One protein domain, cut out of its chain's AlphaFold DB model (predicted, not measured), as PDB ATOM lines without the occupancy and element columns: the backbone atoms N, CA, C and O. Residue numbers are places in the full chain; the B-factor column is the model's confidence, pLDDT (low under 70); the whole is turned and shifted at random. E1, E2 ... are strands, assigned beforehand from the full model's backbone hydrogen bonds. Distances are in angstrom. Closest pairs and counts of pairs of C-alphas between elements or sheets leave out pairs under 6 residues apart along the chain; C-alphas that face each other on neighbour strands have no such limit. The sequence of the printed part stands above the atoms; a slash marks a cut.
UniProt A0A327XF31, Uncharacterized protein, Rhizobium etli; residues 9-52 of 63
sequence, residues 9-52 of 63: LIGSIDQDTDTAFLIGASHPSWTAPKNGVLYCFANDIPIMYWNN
ATOM      1  N   LEU A   9      53.227 -30.159  40.702       94.56
ATOM      2  CA  LEU A   9      52.494 -31.341  41.156       94.56
ATOM      3  C   LEU A   9      51.487 -30.940  42.242       94.56
ATOM      4  O   LEU A   9      51.855 -30.350  43.258       94.56
ATOM      5  N   ILE A  10      50.214 -31.257  42.033       94.81
ATOM      6  CA  ILE A  10      49.117 -30.935  42.948       94.81
ATOM      7  C   ILE A  10      48.515 -32.231  43.472       94.81
ATOM      8  O   ILE A  10      48.235 -33.134  42.687       94.81
ATOM      9  N   GLY A  11      48.294 -32.297  44.783       94.38
ATOM     10  CA  GLY A  11      47.506 -33.339  45.434       94.38
ATOM     11  C   GLY A  11      46.095 -32.848  45.752       94.38
ATOM     12  O   GLY A  11      45.900 -31.657  45.976       94.38
ATOM     13  N   SER A  12      45.111 -33.742  45.782       95.44
ATOM     14  CA  SER A  12      43.739 -33.482  46.258       95.44
ATOM     15  C   SER A  12      43.099 -34.772  46.767       95.44
ATOM     16  O   SER A  12      43.493 -35.857  46.341       95.44
ATOM     17  N   ILE A  13      42.108 -34.669  47.651       97.38
ATOM     18  CA  ILE A  13      41.313 -35.811  48.106       97.38
ATOM     19  C   ILE A  13      40.046 -35.923  47.263       97.38
ATOM     20  O   ILE A  13      39.275 -34.971  47.164       97.38
ATOM     21  N   ASP A  14      39.825 -37.091  46.664       97.62
ATOM     22  CA  ASP A  14      38.656 -37.407  45.831       97.62
ATOM     23  C   ASP A  14      38.445 -36.438  44.653       97.62
ATOM     24  O   ASP A  14      37.314 -36.165  44.258       97.62
ATOM     25  N   GLN A  15      39.537 -35.898  44.094       95.12
ATOM     26  CA  GLN A  15      39.524 -34.877  43.029       95.12
ATOM     27  C   GLN A  15      38.797 -33.574  43.421       95.12
ATOM     28  O   GLN A  15      38.452 -32.761  42.563       95.12
ATOM     29  N   ASP A  16      38.591 -33.348  44.720       95.50
ATOM     30  CA  ASP A  16      37.989 -32.133  45.254       95.50
ATOM     31  C   ASP A  16      39.012 -30.995  45.256       95.50
ATOM     32  O   ASP A  16      39.985 -30.995  46.021       95.50
ATOM     33  N   THR A  17      38.781 -29.999  44.401       91.50
ATOM     34  CA  THR A  17      39.683 -28.859  44.237       91.50
ATOM     35  C   THR A  17      39.818 -28.001  45.491       91.50
ATOM     36  O   THR A  17      40.837 -27.324  45.625       91.50
ATOM     37  N   ASP A  18      38.859 -28.050  46.419       93.31
ATOM     38  CA  ASP A  18      38.936 -27.309  47.684       93.31
ATOM     39  C   ASP A  18      39.933 -27.946  48.663       93.31
ATOM     40  O   ASP A  18      40.453 -27.282  49.559       93.31
ATOM     41  N   THR A  19      40.271 -29.221  48.452       93.69
ATOM     42  CA  THR A  19      41.321 -29.932  49.201       93.69
ATOM     43  C   THR A  19      42.684 -29.890  48.517       93.69
ATOM     44  O   THR A  19      43.626 -30.535  48.981       93.69
ATOM     45  N   ALA A  20      42.798 -29.165  47.398       93.19
ATOM     46  CA  ALA A  20      44.019 -29.148  46.617       93.19
ATOM     47  C   ALA A  20      45.191 -28.560  47.418       93.19
ATOM     48  O   ALA A  20      45.047 -27.566  48.130       93.19
ATOM     49  N   PHE A  21      46.375 -29.136  47.257       92.38
ATOM     50  CA  PHE A  21      47.603 -28.651  47.879       92.38
ATOM     51  C   PHE A  21      48.804 -28.858  46.955       92.38
ATOM     52  O   PHE A  21      48.819 -29.744  46.103       92.38
ATOM     53  N   LEU A  22      49.811 -27.999  47.106       92.75
ATOM     54  CA  LEU A  22      51.043 -28.064  46.327       92.75
ATOM     55  C   LEU A  22      51.972 -29.146  46.898       92.75
ATOM     56  O   LEU A  22      52.366 -29.057  48.059       92.75
ATOM     57  N   ILE A  23      52.352 -30.124  46.075       91.62
ATOM     58  CA  ILE A  23      53.350 -31.146  46.409       91.62
ATOM     59  C   ILE A  23      54.730 -30.654  45.947       91.62
ATOM     60  O   ILE A  23      54.877 -30.127  44.846       91.62
ATOM     61  N   GLY A  24      55.751 -30.817  46.794       83.94
ATOM     62  CA  GLY A  24      57.129 -30.395  46.501       83.94
ATOM     63  C   GLY A  24      57.477 -28.960  46.924       83.94
ATOM     64  O   GLY A  24      58.608 -28.527  46.718       83.94
ATOM     65  N   ALA A  25      56.548 -28.223  47.545       72.56
ATOM     66  CA  ALA A  25      56.900 -27.027  48.313       72.56
ATOM     67  C   ALA A  25      57.596 -27.421  49.624       72.56
ATOM     68  O   ALA A  25      57.414 -28.534  50.107       72.56
ATOM     69  N   SER A  26      58.342 -26.495  50.231       64.81
ATOM     70  CA  SER A  26      59.108 -26.653  51.483       64.81
ATOM     71  C   SER A  26      58.269 -26.962  52.742       64.81
ATOM     72  O   SER A  26      58.683 -26.624  53.849       64.81
ATOM     73  N   HIS A  27      57.077 -27.546  52.599       61.72
ATOM     74  CA  HIS A  27      56.206 -27.987  53.679       61.72
ATOM     75  C   HIS A  27      56.449 -29.474  53.966       61.72
ATOM     76  O   HIS A  27      56.019 -30.320  53.183       61.72
ATOM     77  N   PRO A  28      57.122 -29.817  55.079       63.53
ATOM     78  CA  PRO A  28      57.465 -31.201  55.397       63.53
ATOM     79  C   PRO A  28      56.276 -32.032  55.907       63.53
ATOM     80  O   PRO A  28      56.402 -33.245  56.022       63.53
ATOM     81  N   SER A  29      55.128 -31.416  56.209       73.62
ATOM     82  CA  SER A  29      53.927 -32.136  56.637       73.62
ATOM     83  C   SER A  29      52.648 -31.464  56.138       73.62
ATOM     84  O   SER A  29      52.469 -30.248  56.226       73.62
ATOM     85  N   TRP A  30      51.751 -32.286  55.601       84.69
ATOM     86  CA  TRP A  30      50.391 -31.929  55.218       84.69
ATOM     87  C   TRP A  30      49.441 -32.919  55.887       84.69
ATOM     88  O   TRP A  30      49.719 -34.117  55.927       84.69
ATOM     89  N   THR A  31      48.331 -32.420  56.419       90.31
ATOM     90  CA  THR A  31      47.283 -33.248  57.022       90.31
ATOM     91  C   THR A  31      46.056 -33.198  56.132       90.31
ATOM     92  O   THR A  31      45.571 -32.114  55.800       90.31
ATOM     93  N   ALA A  32      45.543 -34.372  55.760       91.19
ATOM     94  CA  ALA A  32      44.334 -34.461  54.959       91.19
ATOM     95  C   ALA A  32      43.136 -33.865  55.722       91.19
ATOM     96  O   ALA A  32      42.911 -34.230  56.877       91.19
ATOM     97  N   PRO A  33      42.336 -32.975  55.102       93.44
ATOM     98  CA  PRO A  33      41.170 -32.381  55.760       93.44
ATOM     99  C   PRO A  33      39.990 -33.361  55.881       93.44
ATOM    100  O   PRO A  33      39.033 -33.088  56.601       93.44
ATOM    101  N   LYS A  34      40.040 -34.482  55.150       95.88
ATOM    102  CA  LYS A  34      39.037 -35.551  55.130       95.88
ATOM    103  C   LYS A  34      39.674 -36.875  54.694       95.88
ATOM    104  O   LYS A  34      40.729 -36.874  54.061       95.88
ATOM    105  N   ASN A  35      39.000 -37.985  54.992       96.44
ATOM    106  CA  ASN A  35      39.349 -39.304  54.455       96.44
ATOM    107  C   ASN A  35      38.955 -39.403  52.975       96.44
ATOM    108  O   ASN A  35      37.945 -38.823  52.582       96.44
ATOM    109  N   GLY A  36      39.713 -40.171  52.190       96.19
ATOM    110  CA  GLY A  36      39.427 -40.422  50.777       96.19
ATOM    111  C   GLY A  36      40.662 -40.884  50.007       96.19
ATOM    112  O   GLY A  36      41.656 -41.308  50.602       96.19
ATOM    113  N   VAL A  37      40.602 -40.798  48.680       97.25
ATOM    114  CA  VAL A  37      41.699 -41.177  47.779       97.25
ATOM    115  C   VAL A  37      42.548 -39.954  47.438       97.25
ATOM    116  O   VAL A  37      42.022 -38.930  47.006       97.25
ATOM    117  N   LEU A  38      43.872 -40.069  47.574       94.88
ATOM    118  CA  LEU A  38      44.810 -39.052  47.098       94.88
ATOM    119  C   LEU A  38      44.943 -39.121  45.568       94.88
ATOM    120  O   LEU A  38      45.464 -40.091  45.022       94.88
ATOM    121  N   TYR A  39      44.532 -38.055  44.889       96.62
ATOM    122  CA  TYR A  39      44.761 -37.836  43.462       96.62
ATOM    123  C   TYR A  39      45.888 -36.835  43.254       96.62
ATOM    124  O   TYR A  39      45.889 -35.772  43.877       96.62
ATOM    125  N   CYS A  40      46.806 -37.155  42.343       95.56
ATOM    126  CA  CYS A  40      47.922 -36.290  41.970       95.56
ATOM    127  C   CYS A  40      47.854 -35.927  40.484       95.56
ATOM    128  O   CYS A  40      47.592 -36.790  39.647       95.56
ATOM    129  N   PHE A  41      48.090 -34.659  40.153       95.31
ATOM    130  CA  PHE A  41      48.013 -34.151  38.783       95.31
ATOM    131  C   PHE A  41      48.943 -32.951  38.565       95.31
ATOM    132  O   PHE A  41      49.344 -32.280  39.518       95.31
ATOM    133  N   ALA A  42      49.289 -32.666  37.309       95.69
ATOM    134  CA  ALA A  42      50.071 -31.483  36.954       95.69
ATOM    135  C   ALA A  42      49.181 -30.227  36.932       95.69
ATOM    136  O   ALA A  42      48.056 -30.242  36.442       95.69
ATOM    137  N   ASN A  43      49.651 -29.093  37.438       95.69
ATOM    138  CA  ASN A  43      48.879 -27.853  37.388       95.69
ATOM    139  C   ASN A  43      48.921 -27.244  35.979       95.69
ATOM    140  O   ASN A  43      49.683 -26.317  35.716       95.69
ATOM    141  N   ASP A  44      48.114 -27.788  35.082       95.75
ATOM    142  CA  ASP A  44      47.975 -27.345  33.701       95.75
ATOM    143  C   ASP A  44      46.491 -27.218  33.324       95.75
ATOM    144  O   ASP A  44      45.594 -27.691  34.032       95.75
ATOM    145  N   ILE A  45      46.222 -26.538  32.215       92.75
ATOM    146  CA  ILE A  45      44.882 -26.341  31.679       92.75
ATOM    147  C   ILE A  45      44.341 -27.704  31.207       92.75
ATOM    148  O   ILE A  45      45.005 -28.367  30.409       92.75
ATOM    149  N   PRO A  46      43.121 -28.120  31.604       91.25
ATOM    150  CA  PRO A  46      42.600 -29.462  31.312       91.25
ATOM    151  C   PRO A  46      42.669 -29.893  29.838       91.25
ATOM    152  O   PRO A  46      42.929 -31.055  29.546       91.25
ATOM    153  N   ILE A  47      42.477 -28.960  28.901       94.75
ATOM    154  CA  ILE A  47      42.487 -29.244  27.456       94.75
ATOM    155  C   ILE A  47      43.888 -29.237  26.823       94.75
ATOM    156  O   ILE A  47      44.008 -29.492  25.628       94.75
ATOM    157  N   MET A  48      44.933 -28.923  27.593       96.25
ATOM    158  CA  MET A  48      46.308 -28.785  27.097       96.25
ATOM    159  C   MET A  48      47.207 -29.975  27.432       96.25
ATOM    160  O   MET A  48      48.264 -30.108  26.837       96.25
ATOM    161  N   TYR A  49      46.748 -30.925  28.252       95.62
ATOM    162  CA  TYR A  49      47.551 -32.073  28.695       95.62
ATOM    163  C   TYR A  49      48.154 -32.946  27.582       95.62
ATOM    164  O   TYR A  49      49.129 -33.652  27.823       95.62
ATOM    165  N   TRP A  50      47.594 -32.920  26.371       97.25
ATOM    166  CA  TRP A  50      48.042 -33.739  25.239       97.25
ATOM    167  C   TRP A  50      49.467 -33.415  24.763       97.25
ATOM    168  O   TRP A  50      50.066 -34.244  24.081       97.25
ATOM    169  N   ASN A  51      50.004 -32.235  25.094       97.44
ATOM    170  CA  ASN A  51      51.366 -31.837  24.734       97.44
ATOM    171  C   ASN A  51      52.357 -31.892  25.912       97.44
ATOM    172  O   ASN A  51      53.532 -31.564  25.730       97.44
ATOM    173  N   ASN A  52      51.910 -32.330  27.093       96.94
ATOM    174  CA  ASN A  52      52.790 -32.533  28.237       96.94
ATOM    175  C   ASN A  52      53.659 -33.777  28.026       96.94
ATOM    176  O   ASN A  52      53.246 -34.761  27.413       96.94
TER     177      ASN A  52
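AT A GLANCE: This is residues 9 to 52 of the 63 residues of an uncharacterized protein of Rhizobium etli (UniProt A0A327XF31). With little regular structure, this is mostly loop round a two-stranded hairpin, E1 and E2, whose strands are joined by a wide loop, residues 14 to 37; at the far end residues 45 to 51 stick out as a tail. The printed part has 44 residues, with no named helix and two antiparallel strands, E1 then E2, holding 10 of them: class all strand. It is only just loose, close to compact, with a radius of gyration of the C-alphas of 11.5 A and spans of 32 by 23 by 14 A.

IN THESE COORDINATES: Find C-alpha 9 at (52.494, -31.341, 41.156); from there E1, residues 9 to 13, runs 13.9 A. E2, residues 38 to 42, runs 13.7 A to C-alpha 42 at (50.071, -31.483, 36.954).

HOW THE PARTS SIT: Look across the hairpin E1 and E2, antiparallel at 150 degrees: N 10 and O 41 are 2.9 A apart, within hydrogen-bond range. Residues 21 to 22 pair antiparallel with residues 10 to 11 of E1.

THE WHOLE: The farthest C-alphas, of Lys 34 and Asn 51, are 33.0 A apart. The printed part has no cut; the link E1 to E2 is long. Residues 26 to 28 have pLDDT under 70.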